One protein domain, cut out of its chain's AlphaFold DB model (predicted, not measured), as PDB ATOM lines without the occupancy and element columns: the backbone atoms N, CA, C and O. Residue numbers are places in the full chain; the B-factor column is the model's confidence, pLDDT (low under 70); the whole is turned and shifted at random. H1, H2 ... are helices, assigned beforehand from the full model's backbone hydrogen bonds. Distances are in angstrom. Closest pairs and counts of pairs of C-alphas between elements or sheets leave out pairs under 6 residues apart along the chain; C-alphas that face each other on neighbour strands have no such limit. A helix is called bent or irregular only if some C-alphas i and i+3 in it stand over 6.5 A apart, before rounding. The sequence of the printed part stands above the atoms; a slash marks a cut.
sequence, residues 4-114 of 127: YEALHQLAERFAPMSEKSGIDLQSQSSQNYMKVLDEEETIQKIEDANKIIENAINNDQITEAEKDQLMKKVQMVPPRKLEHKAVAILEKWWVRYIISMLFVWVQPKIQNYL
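AT A GLANCE: This is residues 4 to 114 of the 127 residues of an uncharacterized protein of Pedobacter sp. PAMC26386 (UniProt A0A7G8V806). One long helix, H2, makes most of the length of a rod, and short helices fold back at both of its ends, H1 at its beginning and H3 at its end. From H3 the chain runs back to H4, which crosses H2, and then into H5, so that H1 lies between H5 and the first half of H2 in a loose row. The printed part has 111 residues with five named helices, H1 to H5, and no named strand; the class is all helix. The whole is extended, with a radius of gyration of the C-alphas of 22.0 A and spans of 72 by 29 by 17 A.

HOW THE PARTS SIT: The hub is H2, residues 19 to 57. Its residues 33 to 40 touch H4, residues 82 to 90, about perpendicular at 82 degrees; the closest C-alphas, of Glu 40 and His 84, are 6.2 A apart. Its residues 53 to 57 touch H3, residues 64 to 71, in a helical hairpin at a shallow tilt of 8 degrees, opposite ways, with the C-alphas of Ile 57 and Lys 67 closest at 5.6 A. Its residues 26 to 33 only just touch H1, residues 4 to 12, with 3 pairs of C-alphas within 8 A, in another helical hairpin. H5, residues 93 to 114, is close to H1 but not clearly touching, the C-alphas of Ala 6 and Arg 96 being closest at 8.0 A; they run the same way at a shallow tilt of 13 degrees. H2 and H5 are apart. Every O i to N i+4 pair is within hydrogen-bond range in H1, H2, H3 and H4, and 15 of 18 in H5.

IN THESE COORDINATES: H2 runs 56.4 A from C-alpha 19 at (59.523, -6.406, 41.433) to C-alpha 57 at (26.665, -52.094, 45.027). H5 measures 31.5 A and ends at C-alpha 114, (47.095, 5.165, 28.131). It has a kink of 36 degrees near residue 108 and is only just irregular, with C-alphas 105 and 108 6.6 A apart.

THE WHOLE: The C-alphas farthest apart, of Thr 63 and Leu 114, are 72.1 A apart. Residues 60 to 65 stand free. The printed part has no cut; the link from H4 to H5 is tight, the others are short. The mean pLDDT of the printed part is 75.8, and residues 4 to 23, 26, 60 and 110 are under 70.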
ATOM      1  N   TYR A   4      46.942 -19.587  35.826       68.44
ATOM      2  CA  TYR A   4      47.540 -18.536  36.637       68.44
ATOM      3  C   TYR A   4      48.854 -17.972  36.059       68.44
ATOM      4  O   TYR A   4      49.022 -16.759  35.971       68.44
ATOM      5  N   GLU A   5      49.763 -18.838  35.600       68.25
ATOM      6  CA  GLU A   5      51.039 -18.425  34.995       68.25
ATOM      7  C   GLU A   5      50.808 -17.626  33.707       68.25
ATOM      8  O   GLU A   5      51.466 -16.615  33.475       68.25
ATOM      9  N   ALA A   6      49.831 -18.051  32.898       66.69
ATOM     10  CA  ALA A   6      49.446 -17.343  31.681       66.69
ATOM     11  C   ALA A   6      48.882 -15.948  31.995       66.69
ATOM     12  O   ALA A   6      49.266 -14.974  31.357       66.69
ATOM     13  N   LEU A   7      48.013 -15.829  33.003       68.56
ATOM     14  CA  LEU A   7      47.466 -14.538  33.430       68.56
ATOM     15  C   LEU A   7      48.544 -13.610  34.003       68.56
ATOM     16  O   LEU A   7      48.514 -12.412  33.735       68.56
ATOM     17  N   HIS A   8      49.513 -14.153  34.740       67.94
ATOM     18  CA  HIS A   8      50.605 -13.370  35.311       67.94
ATOM     19  C   HIS A   8      51.536 -12.796  34.233       67.94
ATOM     20  O   HIS A   8      51.787 -11.595  34.216       67.94
ATOM     21  N   GLN A   9      51.954 -13.618  33.262       67.62
ATOM     22  CA  GLN A   9      52.757 -13.157  32.118       67.62
ATOM     23  C   GLN A   9      52.033 -12.092  31.282       67.62
ATOM     24  O   GLN A   9      52.654 -11.191  30.718       67.62
ATOM     25  N   LEU A  10      50.704 -12.190  31.190       66.50
ATOM     26  CA  LEU A  10      49.880 -11.190  30.519       66.50
ATOM     27  C   LEU A  10      49.781  -9.891  31.334       66.50
ATOM     28  O   LEU A  10      49.813  -8.815  30.741       66.50
ATOM     29  N   ALA A  11      49.699  -9.971  32.664       65.12
ATOM     30  CA  ALA A  11      49.642  -8.807  33.548       65.12
ATOM     31  C   ALA A  11      50.958  -8.009  33.560       65.12
ATOM     32  O   ALA A  11      50.924  -6.783  33.423       65.12
ATOM     33  N   GLU A  12      52.112  -8.687  33.631       64.44
ATOM     34  CA  GLU A  12      53.439  -8.046  33.581       64.44
ATOM     35  C   GLU A  12      53.647  -7.210  32.311       64.44
ATOM     36  O   GLU A  12      54.292  -6.163  32.354       64.44
ATOM     37  N   ARG A  13      53.062  -7.622  31.178       64.12
ATOM     38  CA  ARG A  13      53.157  -6.872  29.915       64.12
ATOM     39  C   ARG A  13      52.433  -5.524  29.916       64.12
ATOM     40  O   ARG A  13      52.740  -4.700  29.060       64.12
ATOM     41  N   PHE A  14      51.463  -5.309  30.804       56.91
ATOM     42  CA  PHE A  14      50.563  -4.145  30.758       56.91
ATOM     43  C   PHE A  14      50.741  -3.195  31.933       56.91
ATOM     44  O   PHE A  14      50.594  -1.986  31.773       56.91
ATOM     45  N   ALA A  15      51.061  -3.733  33.101       60.41
ATOM     46  CA  ALA A  15      51.344  -2.952  34.287       60.41
ATOM     47  C   ALA A  15      52.601  -3.544  34.928       60.41
ATOM     48  O   ALA A  15      52.471  -4.414  35.793       60.41
ATOM     49  N   PRO A  16      53.808  -3.126  34.497       61.56
ATOM     50  CA  PRO A  16      55.030  -3.538  35.167       61.56
ATOM     51  C   PRO A  16      54.946  -3.064  36.620       61.56
ATOM     52  O   PRO A  16      55.033  -1.873  36.919       61.56
ATOM     53  N   MET A  17      54.672  -3.999  37.526       62.78
ATOM     54  CA  MET A  17      54.671  -3.735  38.957       62.78
ATOM     55  C   MET A  17      56.119  -3.619  39.440       62.78
ATOM     56  O   MET A  17      57.043  -4.140  38.820       62.78
ATOM     57  N   SER A  18      56.320  -2.952  40.579       63.72
ATOM     58  CA  SER A  18      57.588  -3.068  41.306       63.72
ATOM     59  C   SER A  18      57.859  -4.551  41.584       63.72
ATOM     60  O   SER A  18      56.956  -5.263  42.031       63.72
ATOM     61  N   GLU A  19      59.088  -5.003  41.325       60.50
ATOM     62  CA  GLU A  19      59.523  -6.406  41.433       60.50
ATOM     63  C   GLU A  19      59.062  -7.049  42.752       60.50
ATOM     64  O   GLU A  19      58.537  -8.158  42.780       60.50
ATOM     65  N   LYS A  20      59.154  -6.297  43.854       61.09
ATOM     66  CA  LYS A  20      58.791  -6.760  45.197       61.09
ATOM     67  C   LYS A  20      57.282  -6.968  45.364       61.09
ATOM     68  O   LYS A  20      56.855  -7.956  45.950       61.09
ATOM     69  N   SER A  21      56.471  -6.060  44.820       66.06
ATOM     70  CA  SER A  21      55.008  -6.155  44.884       66.06
ATOM     71  C   SER A  21      54.453  -7.201  43.918       66.06
ATOM     72  O   SER A  21      53.477  -7.863  44.257       66.06
ATOM     73  N   GLY A  22      55.092  -7.381  42.756       63.81
ATOM     74  CA  GLY A  22      54.764  -8.446  41.809       63.81
ATOM     75  C   GLY A  22      54.975  -9.830  42.419       63.81
ATOM     76  O   GLY A  22      54.054 -10.641  42.398       63.81
ATOM     77  N   ILE A  23      56.133 -10.065  43.045       67.25
ATOM     78  CA  ILE A  23      56.485 -11.353  43.667       67.25
ATOM     79  C   ILE A  23      55.563 -11.695  44.850       67.25
ATOM     80  O   ILE A  23      55.111 -12.835  44.960       67.25
ATOM     81  N   ASP A  24      55.235 -10.728  45.713       70.44
ATOM     82  CA  ASP A  24      54.368 -10.975  46.875       70.44
ATOM     83  C   ASP A  24      52.927 -11.315  46.459       70.44
ATOM     84  O   ASP A  24      52.357 -12.307  46.935       70.44
ATOM     85  N   LEU A  25      52.352 -10.553  45.516       70.06
ATOM     86  CA  LEU A  25      51.055 -10.888  44.918       70.06
ATOM     87  C   LEU A  25      51.118 -12.238  44.207       70.06
ATOM     88  O   LEU A  25      50.171 -13.028  44.291       70.06
ATOM     89  N   GLN A  26      52.236 -12.511  43.527       69.88
ATOM     90  CA  GLN A  26      52.386 -13.731  42.762       69.88
ATOM     91  C   GLN A  26      52.396 -14.963  43.674       69.88
ATOM     92  O   GLN A  26      51.756 -15.978  43.384       69.88
ATOM     93  N   SER A  27      53.118 -14.865  44.787       77.50
ATOM     94  CA  SER A  27      53.245 -15.918  45.786       77.50
ATOM     95  C   SER A  27      51.900 -16.206  46.454       77.50
ATOM     96  O   SER A  27      51.450 -17.352  46.451       77.50
ATOM     97  N   GLN A  28      51.197 -15.173  46.936       76.69
ATOM     98  CA  GLN A  28      49.896 -15.353  47.590       76.69
ATOM     99  C   GLN A  28      48.831 -15.909  46.641       76.69
ATOM    100  O   GLN A  28      48.082 -16.818  47.005       76.69
ATOM    101  N   SER A  29      48.759 -15.391  45.412       72.69
ATOM    102  CA  SER A  29      47.767 -15.860  44.446       72.69
ATOM    103  C   SER A  29      48.059 -17.290  43.981       72.69
ATOM    104  O   SER A  29      47.131 -18.094  43.899       72.69
ATOM    105  N   SER A  30      49.335 -17.650  43.798       77.06
ATOM    106  CA  SER A  30      49.750 -19.026  43.498       77.06
ATOM    107  C   SER A  30      49.400 -19.995  44.633       77.06
ATOM    108  O   SER A  30      48.836 -21.058  44.381       77.06
ATOM    109  N   GLN A  31      49.666 -19.618  45.889       79.31
ATOM    110  CA  GLN A  31      49.341 -20.443  47.058       79.31
ATOM    111  C   GLN A  31      47.834 -20.688  47.186       79.31
ATOM    112  O   GLN A  31      47.411 -21.827  47.381       79.31
ATOM    113  N   ASN A  32      47.016 -19.645  47.020       80.62
ATOM    114  CA  ASN A  32      45.560 -19.784  47.056       80.62
ATOM    115  C   ASN A  32      45.047 -20.649  45.897       80.62
ATOM    116  O   ASN A  32      44.198 -21.511  46.105       80.62
ATOM    117  N   TYR A  33      45.592 -20.461  44.693       77.44
ATOM    118  CA  TYR A  33      45.232 -21.256  43.521       77.44
ATOM    119  C   TYR A  33      45.574 -22.743  43.694       77.44
ATOM    120  O   TYR A  33      44.744 -23.602  43.408       77.44
ATOM    121  N   MET A  34      46.768 -23.049  44.215       79.88
ATOM    122  CA  MET A  34      47.183 -24.416  44.548       79.88
ATOM    123  C   MET A  34      46.274 -25.053  45.586       79.88
ATOM    124  O   MET A  34      45.834 -26.180  45.394       79.88
ATOM    125  N   LYS A  35      45.925 -24.318  46.643       84.75
ATOM    126  CA  LYS A  35      45.040 -24.835  47.685       84.75
ATOM    127  C   LYS A  35      43.669 -25.237  47.129       84.75
ATOM    128  O   LYS A  35      43.179 -26.317  47.440       84.75
ATOM    129  N   VAL A  36      43.066 -24.395  46.287       81.19
ATOM    130  CA  VAL A  36      41.756 -24.684  45.676       81.19
ATOM    131  C   VAL A  36      41.838 -25.867  44.703       81.19
ATOM    132  O   VAL A  36      40.896 -26.658  44.643       81.19
ATOM    133  N   LEU A  37      42.959 -26.016  43.984       81.44
ATOM    134  CA  LEU A  37      43.216 -27.170  43.117       81.44
ATOM    135  C   LEU A  37      43.365 -28.477  43.903       81.44
ATOM    136  O   LEU A  37      42.740 -29.467  43.535       81.44
ATOM    137  N   ASP A  38      44.141 -28.482  44.988       84.56
ATOM    138  CA  ASP A  38      44.329 -29.669  45.833       84.56
ATOM    139  C   ASP A  38      43.009 -30.095  46.499       84.56
ATOM    140  O   ASP A  38      42.682 -31.285  46.579       84.56
ATOM    141  N   GLU A  39      42.210 -29.120  46.944       82.19
ATOM    142  CA  GLU A  39      40.863 -29.362  47.466       82.19
ATOM    143  C   GLU A  39      39.947 -29.966  46.387       82.19
ATOM    144  O   GLU A  39      39.218 -30.921  46.661       82.19
ATOM    145  N   GLU A  40      40.013 -29.472  45.149       80.69
ATOM    146  CA  GLU A  40      39.227 -30.006  44.034       80.69
ATOM    147  C   GLU A  40      39.663 -31.423  43.629       80.69
ATOM    148  O   GLU A  40      38.811 -32.289  43.430       80.69
ATOM    149  N   GLU A  41      40.968 -31.705  43.590       81.75
ATOM    150  CA  GLU A  41      41.490 -33.052  43.327       81.75
ATOM    151  C   GLU A  41      41.048 -34.043  44.414       81.75
ATOM    152  O   GLU A  41      40.679 -35.184  44.124       81.75
ATOM    153  N   THR A  42      41.030 -33.603  45.674       84.12
ATOM    154  CA  THR A  42      40.578 -34.424  46.803       84.12
ATOM    155  C   THR A  42      39.083 -34.734  46.706       84.12
ATOM    156  O   THR A  42      38.686 -35.888  46.879       84.12
ATOM    157  N   ILE A  43      38.254 -33.742  46.364       83.94
ATOM    158  CA  ILE A  43      36.815 -33.939  46.124       83.94
ATOM    159  C   ILE A  43      36.598 -34.922  44.970       83.94
ATOM    160  O   ILE A  43      35.791 -35.842  45.096       83.94
ATOM    161  N   GLN A  44      37.348 -34.776  43.876       82.38
ATOM    162  CA  GLN A  44      37.236 -35.650  42.713       82.38
ATOM    163  C   GLN A  44      37.602 -37.103  43.053       82.38
ATOM    164  O   GLN A  44      36.884 -38.020  42.664       82.38
ATOM    165  N   LYS A  45      38.652 -37.325  43.859       84.94
ATOM    166  CA  LYS A  45      39.024 -38.663  44.354       84.94
ATOM    167  C   LYS A  45      37.932 -39.295  45.216       84.94
ATOM    168  O   LYS A  45      37.678 -40.490  45.081       84.94
ATOM    169  N   ILE A  46      37.291 -38.515  46.088       83.06
ATOM    170  CA  ILE A  46      36.181 -38.996  46.924       83.06
ATOM    171  C   ILE A  46      34.976 -39.357  46.046       83.06
ATOM    172  O   ILE A  46      34.377 -40.415  46.230       83.06
ATOM    173  N   GLU A  47      34.641 -38.521  45.061       83.88
ATOM    174  CA  GLU A  47      33.562 -38.808  44.112       83.88
ATOM    175  C   GLU A  47      33.837 -40.067  43.280       83.88
ATOM    176  O   GLU A  47      32.941 -40.896  43.115       83.88
ATOM    177  N   ASP A  48      35.060 -40.246  42.786       84.75
ATOM    178  CA  ASP A  48      35.426 -41.421  41.994       84.75
ATOM    179  C   ASP A  48      35.433 -42.696  42.851       84.75
ATOM    180  O   ASP A  48      34.916 -43.729  42.422       84.75
ATOM    181  N   ALA A  49      35.924 -42.623  44.093       83.06
ATOM    182  CA  ALA A  49      35.842 -43.727  45.047       83.06
ATOM    183  C   ALA A  49      34.383 -44.104  45.354       83.06
ATOM    184  O   ALA A  49      34.035 -45.286  45.342       83.06
ATOM    185  N   ASN A  50      33.512 -43.114  45.559       84.94
ATOM    186  CA  ASN A  50      32.088 -43.346  45.786       84.94
ATOM    187  C   ASN A  50      31.403 -43.959  44.561       84.94
ATOM    188  O   ASN A  50      30.637 -44.901  44.723       84.94
ATOM    189  N   LYS A  51      31.723 -43.516  43.339       84.38
ATOM    190  CA  LYS A  51      31.205 -44.135  42.106       84.38
ATOM    191  C   LYS A  51      31.631 -45.590  41.956       84.38
ATOM    192  O   LYS A  51      30.840 -46.415  41.511       84.38
ATOM    193  N   ILE A  52      32.871 -45.926  42.313       84.19
ATOM    194  CA  ILE A  52      33.344 -47.319  42.301       84.19
ATOM    195  C   ILE A  52      32.530 -48.158  43.293       84.19
ATOM    196  O   ILE A  52      32.114 -49.267  42.959       84.19
ATOM    197  N   ILE A  53      32.268 -47.617  44.483       82.56
ATOM    198  CA  ILE A  53      31.455 -48.276  45.509       82.56
ATOM    199  C   ILE A  53      30.000 -48.431  45.041       82.56
ATOM    200  O   ILE A  53      29.443 -49.517  45.176       82.56
ATOM    201  N   GLU A  54      29.396 -47.404  44.439       82.00
ATOM    202  CA  GLU A  54      28.046 -47.466  43.860       82.00
ATOM    203  C   GLU A  54      27.948 -48.492  42.727       82.00
ATOM    204  O   GLU A  54      27.016 -49.292  42.694       82.00
ATOM    205  N   ASN A  55      28.932 -48.529  41.827       83.06
ATOM    206  CA  ASN A  55      28.986 -49.517  40.750       83.06
ATOM    207  C   ASN A  55      29.135 -50.942  41.290       83.06
ATOM    208  O   ASN A  55      28.537 -51.862  40.738       83.06
ATOM    209  N   ALA A  56      29.904 -51.128  42.367       79.50
ATOM    210  CA  ALA A  56      29.978 -52.412  43.048       79.50
ATOM    211  C   ALA A  56      28.614 -52.774  43.650       79.50
ATOM    212  O   ALA A  56      28.090 -53.838  43.356       79.50
ATOM    213  N   ILE A  57      27.982 -51.870  44.404       79.75
ATOM    214  CA  ILE A  57      26.665 -52.094  45.027       79.75
ATOM    215  C   ILE A  57      25.574 -52.456  44.004       79.75
ATOM    216  O   ILE A  57      24.675 -53.234  44.325       79.75
ATOM    217  N   ASN A  58      25.639 -51.888  42.801       78.38
ATOM    218  CA  ASN A  58      24.677 -52.134  41.725       78.38
ATOM    219  C   ASN A  58      24.953 -53.425  40.932       78.38
ATOM    220  O   ASN A  58      24.219 -53.722  39.994       78.38
ATOM    221  N   ASN A  59      25.999 -54.183  41.270       79.25
ATOM    222  CA  ASN A  59      26.265 -55.479  40.659       79.25
ATOM    223  C   ASN A  59      25.377 -56.561  41.302       79.25
ATOM    224  O   ASN A  59      25.433 -56.785  42.511       79.25
ATOM    225  N   ASP A  60      24.600 -57.268  40.478       67.94
ATOM    226  CA  ASP A  60      23.620 -58.284  40.897       67.94
ATOM    227  C   ASP A  60      24.232 -59.516  41.594       67.94
ATOM    228  O   ASP A  60      23.508 -60.360  42.120       67.94
ATOM    229  N   GLN A  61      25.562 -59.647  41.606       77.81
ATOM    230  CA  GLN A  61      26.273 -60.777  42.217       77.81
ATOM    231  C   GLN A  61      26.686 -60.555  43.682       77.81
ATOM    232  O   GLN A  61      27.313 -61.440  44.264       77.81
ATOM    233  N   ILE A  62      26.377 -59.400  44.281       77.38
ATOM    234  CA  ILE A  62      26.855 -59.043  45.625       77.38
ATOM    235  C   ILE A  62      25.822 -59.388  46.700       77.38
ATOM    236  O   ILE A  62      24.627 -59.127  46.561       77.38
ATOM    237  N   THR A  63      26.295 -59.950  47.812       80.69
ATOM    238  CA  THR A  63      25.444 -60.348  48.941       80.69
ATOM    239  C   THR A  63      24.975 -59.124  49.738       80.69
ATOM    240  O   THR A  63      25.693 -58.130  49.854       80.69
ATOM    241  N   GLU A  64      23.808 -59.194  50.387       76.75
ATOM    242  CA  GLU A  64      23.271 -58.096  51.217       76.75
ATOM    243  C   GLU A  64      24.258 -57.616  52.302       76.75
ATOM    244  O   GLU A  64      24.392 -56.417  52.549       76.75
ATOM    245  N   ALA A  65      25.027 -58.539  52.892       76.44
ATOM    246  CA  ALA A  65      26.056 -58.228  53.886       76.44
ATOM    247  C   ALA A  65      27.249 -57.438  53.308       76.44
ATOM    248  O   ALA A  65      27.811 -56.573  53.980       76.44
ATOM    249  N   GLU A  66      27.633 -57.708  52.060       75.88
ATOM    250  CA  GLU A  66      28.715 -57.002  51.364       75.88
ATOM    251  C   GLU A  66      28.255 -55.615  50.904       75.88
ATOM    252  O   GLU A  66      29.001 -54.640  51.020       75.88
ATOM    253  N   LYS A  67      26.991 -55.497  50.479       77.19
ATOM    254  CA  LYS A  67      26.343 -54.215  50.179       77.19
ATOM    255  C   LYS A  67      26.302 -53.297  51.402       77.19
ATOM    256  O   LYS A  67      26.630 -52.117  51.286       77.19
ATOM    257  N   ASP A  68      25.982 -53.834  52.578       76.56
ATOM    258  CA  ASP A  68      25.954 -53.065  53.829       76.56
ATOM    259  C   ASP A  68      27.362 -52.609  54.271       76.56
ATOM    260  O   ASP A  68      27.545 -51.502  54.785       76.56
ATOM    261  N   GLN A  69      28.399 -53.417  54.014       78.56
ATOM    262  CA  GLN A  69      29.793 -53.010  54.230       78.56
ATOM    263  C   GLN A  69      30.264 -51.940  53.239       78.56
ATOM    264  O   GLN A  69      31.019 -51.044  53.621       78.56
ATOM    265  N   LEU A  70      29.838 -52.023  51.979       77.12
ATOM    266  CA  LEU A  70      30.167 -51.046  50.943       77.12
ATOM    267  C   LEU A  70      29.473 -49.702  51.194       77.12
ATOM    268  O   LEU A  70      30.131 -48.668  51.119       77.12
ATOM    269  N   MET A  71      28.202 -49.702  51.606       75.56
ATOM    270  CA  MET A  71      27.494 -48.469  51.975       75.56
ATOM    271  C   MET A  71      28.147 -47.739  53.153       75.56
ATOM    272  O   MET A  71      28.220 -46.513  53.143       75.56
ATOM    273  N   LYS A  72      28.719 -48.464  54.124       77.25
ATOM    274  CA  LYS A  72      29.488 -47.859  55.231       77.25
ATOM    275  C   LYS A  72      30.806 -47.213  54.790       77.25
ATOM    276  O   LYS A  72      31.363 -46.418  55.542       77.25
ATOM    277  N   LYS A  73      31.322 -47.560  53.605       76.12
ATOM    278  CA  LYS A  73      32.551 -46.986  53.031       76.12
ATOM    279  C   LYS A  73      32.293 -45.760  52.159       76.12
ATOM    280  O   LYS A  73      33.262 -45.079  51.824       76.12
ATOM    281  N   VAL A  74      31.038 -45.475  51.800       78.31
ATOM    282  CA  VAL A  74      30.678 -44.262  51.057       78.31
ATOM    283  C   VAL A  74      31.004 -43.051  51.926       78.31
ATOM    284  O   VAL A  74      30.504 -42.914  53.042       78.31
ATOM    285  N   GLN A  75      31.873 -42.181  51.423       75.44
ATOM    286  CA  GLN A  75      32.293 -40.981  52.138       75.44
ATOM    287  C   GLN A  75      31.424 -39.792  51.735       75.44
ATOM    288  O   GLN A  75      31.014 -39.662  50.583       75.44
ATOM    289  N   MET A  76      31.152 -38.887  52.675       74.38
ATOM    290  CA  MET A  76      30.408 -37.670  52.367       74.38
ATOM    291  C   MET A  76      31.267 -36.745  51.496       74.38
ATOM    292  O   MET A  76      32.361 -36.348  51.894       74.38
ATOM    293  N   VAL A  77      30.769 -36.403  50.306       74.94
ATOM    294  CA  VAL A  77      31.459 -35.484  49.393       74.94
ATOM    295  C   VAL A  77      31.367 -34.059  49.958       74.94
ATOM    296  O   VAL A  77      30.258 -33.598  50.253       74.94
ATOM    297  N   PRO A  78      32.491 -33.334  50.114       76.81
ATOM    298  CA  PRO A  78      32.466 -31.940  50.547       76.81
ATOM    299  C   PRO A  78      31.670 -31.056  49.570       76.81
ATOM    300  O   PRO A  78      31.747 -31.258  48.354       76.81
ATOM    301  N   PRO A  79      30.927 -30.039  50.046       72.44
ATOM    302  CA  PRO A  79      30.178 -29.155  49.161       72.44
ATOM    303  C   PRO A  79      31.123 -28.320  48.284       72.44
ATOM    304  O   PRO A  79      31.944 -27.550  48.784       72.44
ATOM    305  N   ARG A  80      30.962 -28.421  46.958       74.75
ATOM    306  CA  ARG A  80      31.710 -27.602  45.992       74.75
ATOM    307  C   ARG A  80      31.273 -26.132  46.080       74.75
ATOM    308  O   ARG A  80      30.174 -25.772  45.654       74.75
ATOM    309  N   LYS A  81      32.155 -25.268  46.583       79.62
ATOM    310  CA  LYS A  81      32.033 -23.802  46.493       79.62
ATOM    311  C   LYS A  81      32.161 -23.295  45.046       79.62
ATOM    312  O   LYS A  81      32.668 -23.989  44.165       79.62
ATOM    313  N   LEU A  82      31.722 -22.052  44.815       76.38
ATOM    314  CA  LEU A  82      31.843 -21.354  43.523       76.38
ATOM    315  C   LEU A  82      33.297 -21.257  43.032       76.38
ATOM    316  O   LEU A  82      33.536 -21.337  41.830       76.38
ATOM    317  N   GLU A  83      34.250 -21.139  43.955       75.06
ATOM    318  CA  GLU A  83      35.683 -21.019  43.662       75.06
ATOM    319  C   GLU A  83      36.228 -22.248  42.918       75.06
ATOM    320  O   GLU A  83      36.885 -22.088  41.893       75.06
ATOM    321  N   HIS A  84      35.860 -23.466  43.334       76.06
ATOM    322  CA  HIS A  84      36.268 -24.692  42.629       76.06
ATOM    323  C   HIS A  84      35.692 -24.737  41.213       76.06
ATOM    324  O   HIS A  84      36.399 -25.019  40.256       76.06
ATOM    325  N   LYS A  85      34.419 -24.355  41.032       75.56
ATOM    326  CA  LYS A  85      33.813 -24.303  39.689       75.56
ATOM    327  C   LYS A  85      34.555 -23.335  38.766       75.56
ATOM    328  O   LYS A  85      34.686 -23.615  37.576       75.56
ATOM    329  N   ALA A  86      35.020 -22.206  39.295       76.56
ATOM    330  CA  ALA A  86      35.792 -21.236  38.529       76.56
ATOM    331  C   ALA A  86      37.171 -21.790  38.139       76.56
ATOM    332  O   ALA A  86      37.548 -21.692  36.972       76.56
ATOM    333  N   VAL A  87      37.885 -22.427  39.071       76.81
ATOM    334  CA  VAL A  87      39.186 -23.066  38.804       76.81
ATOM    335  C   VAL A  87      39.054 -24.203  37.787       76.81
ATOM    336  O   VAL A  87      39.787 -24.217  36.798       76.81
ATOM    337  N   ALA A  88      38.045 -25.065  37.928       73.69
ATOM    338  CA  ALA A  88      37.738 -26.129  36.974       73.69
ATOM    339  C   ALA A  88      37.528 -25.617  35.544       73.69
ATOM    340  O   ALA A  88      37.907 -26.267  34.569       73.69
ATOM    341  N   ILE A  89      36.875 -24.460  35.401       79.19
ATOM    342  CA  ILE A  89      36.667 -23.815  34.104       79.19
ATOM    343  C   ILE A  89      37.989 -23.237  33.598       79.19
ATOM    344  O   ILE A  89      38.336 -23.480  32.446       79.19
ATOM    345  N   LEU A  90      38.738 -22.525  34.443       75.94
ATOM    346  CA  LEU A  90      40.017 -21.908  34.076       75.94
ATOM    347  C   LEU A  90      41.079 -22.926  33.636       75.94
ATOM    348  O   LEU A  90      41.872 -22.623  32.745       75.94
ATOM    349  N   GLU A  91      41.066 -24.142  34.186       75.25
ATOM    350  CA  GLU A  91      41.971 -25.218  33.765       75.25
ATOM    351  C   GLU A  91      41.581 -25.881  32.434       75.25
ATOM    352  O   GLU A  91      42.368 -26.643  31.861       75.25
ATOM    353  N   LYS A  92      40.409 -25.572  31.861       82.88
ATOM    354  CA  LYS A  92      40.061 -26.095  30.536       82.88
ATOM    355  C   LYS A  92      40.997 -25.515  29.481       82.88
ATOM    356  O   LYS A  92      41.145 -24.305  29.334       82.88
ATOM    357  N   TRP A  93      41.570 -26.398  28.667       78.81
ATOM    358  CA  TRP A  93      42.549 -26.035  27.641       78.81
ATOM    359  C   TRP A  93      42.048 -24.944  26.673       78.81
ATOM    360  O   TRP A  93      42.822 -24.069  26.291       78.81
ATOM    361  N   TRP A  94      40.753 -24.939  26.331       80.62
ATOM    362  CA  TRP A  94      40.140 -23.943  25.441       80.62
ATOM    363  C   TRP A  94      39.968 -22.559  26.083       80.62
ATOM    364  O   TRP A  94      39.957 -21.558  25.371       80.62
ATOM    365  N   VAL A  95      39.877 -22.465  27.415       83.00
ATOM    366  CA  VAL A  95      39.710 -21.176  28.110       83.00
ATOM    367  C   VAL A  95      40.935 -20.289  27.918       83.00
ATOM    368  O   VAL A  95      40.799 -19.076  27.774       83.00
ATOM    369  N   ARG A  96      42.121 -20.890  27.778       73.00
ATOM    370  CA  ARG A  96      43.350 -20.168  27.427       73.00
ATOM    371  C   ARG A  96      43.202 -19.403  26.111       73.00
ATOM    372  O   ARG A  96      43.587 -18.242  26.046       73.00
ATOM    373  N   TYR A  97      42.570 -20.006  25.103       79.56
ATOM    374  CA  TYR A  97      42.336 -19.359  23.810       79.56
ATOM    375  C   TYR A  97      41.346 -18.200  23.911       79.56
ATOM    376  O   TYR A  97      41.547 -17.175  23.266       79.56
ATOM    377  N   ILE A  98      40.312 -18.327  24.748       82.56
ATOM    378  CA  ILE A  98      39.360 -17.233  24.987       82.56
ATOM    379  C   ILE A  98      40.046 -16.061  25.683       82.56
ATOM    380  O   ILE A  98      39.877 -14.922  25.256       82.56
ATOM    381  N   ILE A  99      40.848 -16.333  26.714       80.31
ATOM    382  CA  ILE A  99      41.628 -15.303  27.407       80.31
ATOM    383  C   ILE A  99      42.571 -14.609  26.416       80.31
ATOM    384  O   ILE A  99      42.608 -13.383  26.372       80.31
ATOM    385  N   SER A 100      43.269 -15.363  25.561       76.56
ATOM    386  CA  SER A 100      44.127 -14.793  24.517       76.56
ATOM    387  C   SER A 100      43.354 -13.956  23.489       76.56
ATOM    388  O   SER A 100      43.819 -12.881  23.121       76.56
ATOM    389  N   MET A 101      42.170 -14.391  23.043       81.75
ATOM    390  CA  MET A 101      41.327 -13.609  22.124       81.75
ATOM    391  C   MET A 101      40.845 -12.302  22.753       81.75
ATOM    392  O   MET A 101      40.952 -11.243  22.133       81.75
ATOM    393  N   LEU A 102      40.345 -12.366  23.991       82.44
ATOM    394  CA  LEU A 102      39.946 -11.179  24.747       82.44
ATOM    395  C   LEU A 102      41.121 -10.217  24.880       82.44
ATOM    396  O   LEU A 102      40.958  -9.018  24.689       82.44
ATOM    397  N   PHE A 103      42.315 -10.739  25.133       73.25
ATOM    398  CA  PHE A 103      43.516  -9.933  25.259       73.25
ATOM    399  C   PHE A 103      43.891  -9.206  23.965       73.25
ATOM    400  O   PHE A 103      44.138  -8.005  24.001       73.25
ATOM    401  N   VAL A 104      43.863  -9.890  22.817       80.31
ATOM    402  CA  VAL A 104      44.111  -9.265  21.504       80.31
ATOM    403  C   VAL A 104      43.119  -8.131  21.233       80.31
ATOM    404  O   VAL A 104      43.491  -7.109  20.661       80.31
ATOM    405  N   TRP A 105      41.869  -8.275  21.676       80.69
ATOM    406  CA  TRP A 105      40.842  -7.250  21.496       80.69
ATOM    407  C   TRP A 105      40.943  -6.087  22.495       80.69
ATOM    408  O   TRP A 105      40.696  -4.933  22.145       80.69
ATOM    409  N   VAL A 106      41.306  -6.374  23.745       79.69
ATOM    410  CA  VAL A 106      41.414  -5.378  24.821       79.69
ATOM    411  C   VAL A 106      42.715  -4.574  24.717       79.69
ATOM    412  O   VAL A 106      42.705  -3.375  24.993       79.69
ATOM    413  N   GLN A 107      43.812  -5.190  24.267       72.75
ATOM    414  CA  GLN A 107      45.124  -4.555  24.117       72.75
ATOM    415  C   GLN A 107      45.081  -3.184  23.409       72.75
ATOM    416  O   GLN A 107      45.556  -2.215  24.005       72.75
ATOM    417  N   PRO A 108      44.511  -3.040  22.194       76.38
ATOM    418  CA  PRO A 108      44.482  -1.749  21.506       76.38
ATOM    419  C   PRO A 108      43.639  -0.707  22.252       76.38
ATOM    420  O   PRO A 108      43.976   0.472  22.249       76.38
ATOM    421  N   LYS A 109      42.574  -1.121  22.954       78.62
ATOM    422  CA  LYS A 109      41.752  -0.203  23.757       78.62
ATOM    423  C   LYS A 109      42.509   0.344  24.963       78.62
ATOM    424  O   LYS A 109      42.402   1.532  25.245       78.62
ATOM    425  N   ILE A 110      43.279  -0.502  25.650       69.69
ATOM    426  CA  ILE A 110      44.121  -0.063  26.770       69.69
ATOM    427  C   ILE A 110      45.226   0.871  26.267       69.69
ATOM    428  O   ILE A 110      45.463   1.908  26.876       69.69
ATOM    429  N   GLN A 111      45.866   0.547  25.140       70.44
ATOM    430  CA  GLN A 111      46.893   1.411  24.550       70.44
ATOM    431  C   GLN A 111      46.335   2.781  24.155       70.44
ATOM    432  O   GLN A 111      46.954   3.786  24.486       70.44
ATOM    433  N   ASN A 112      45.145   2.833  23.553       76.06
ATOM    434  CA  ASN A 112      44.463   4.093  23.244       76.06
ATOM    435  C   ASN A 112      44.047   4.874  24.500       76.06
ATOM    436  O   ASN A 112      43.942   6.092  24.450       76.06
ATOM    437  N   TYR A 113      43.779   4.203  25.622       74.12
ATOM    438  CA  TYR A 113      43.461   4.878  26.882       74.12
ATOM    439  C   TYR A 113      44.711   5.464  27.555       74.12
ATOM    440  O   TYR A 113      44.665   6.569  28.086       74.12
ATOM    441  N   LEU A 114      45.827   4.729  27.534       71.88
ATOM    442  CA  LEU A 114      47.095   5.165  28.131       71.88
ATOM    443  C   LEU A 114      47.817   6.211  27.272       71.88
ATOM    444  O   LEU A 114      48.420   7.130  27.816       71.88
TER     445      LEU A 114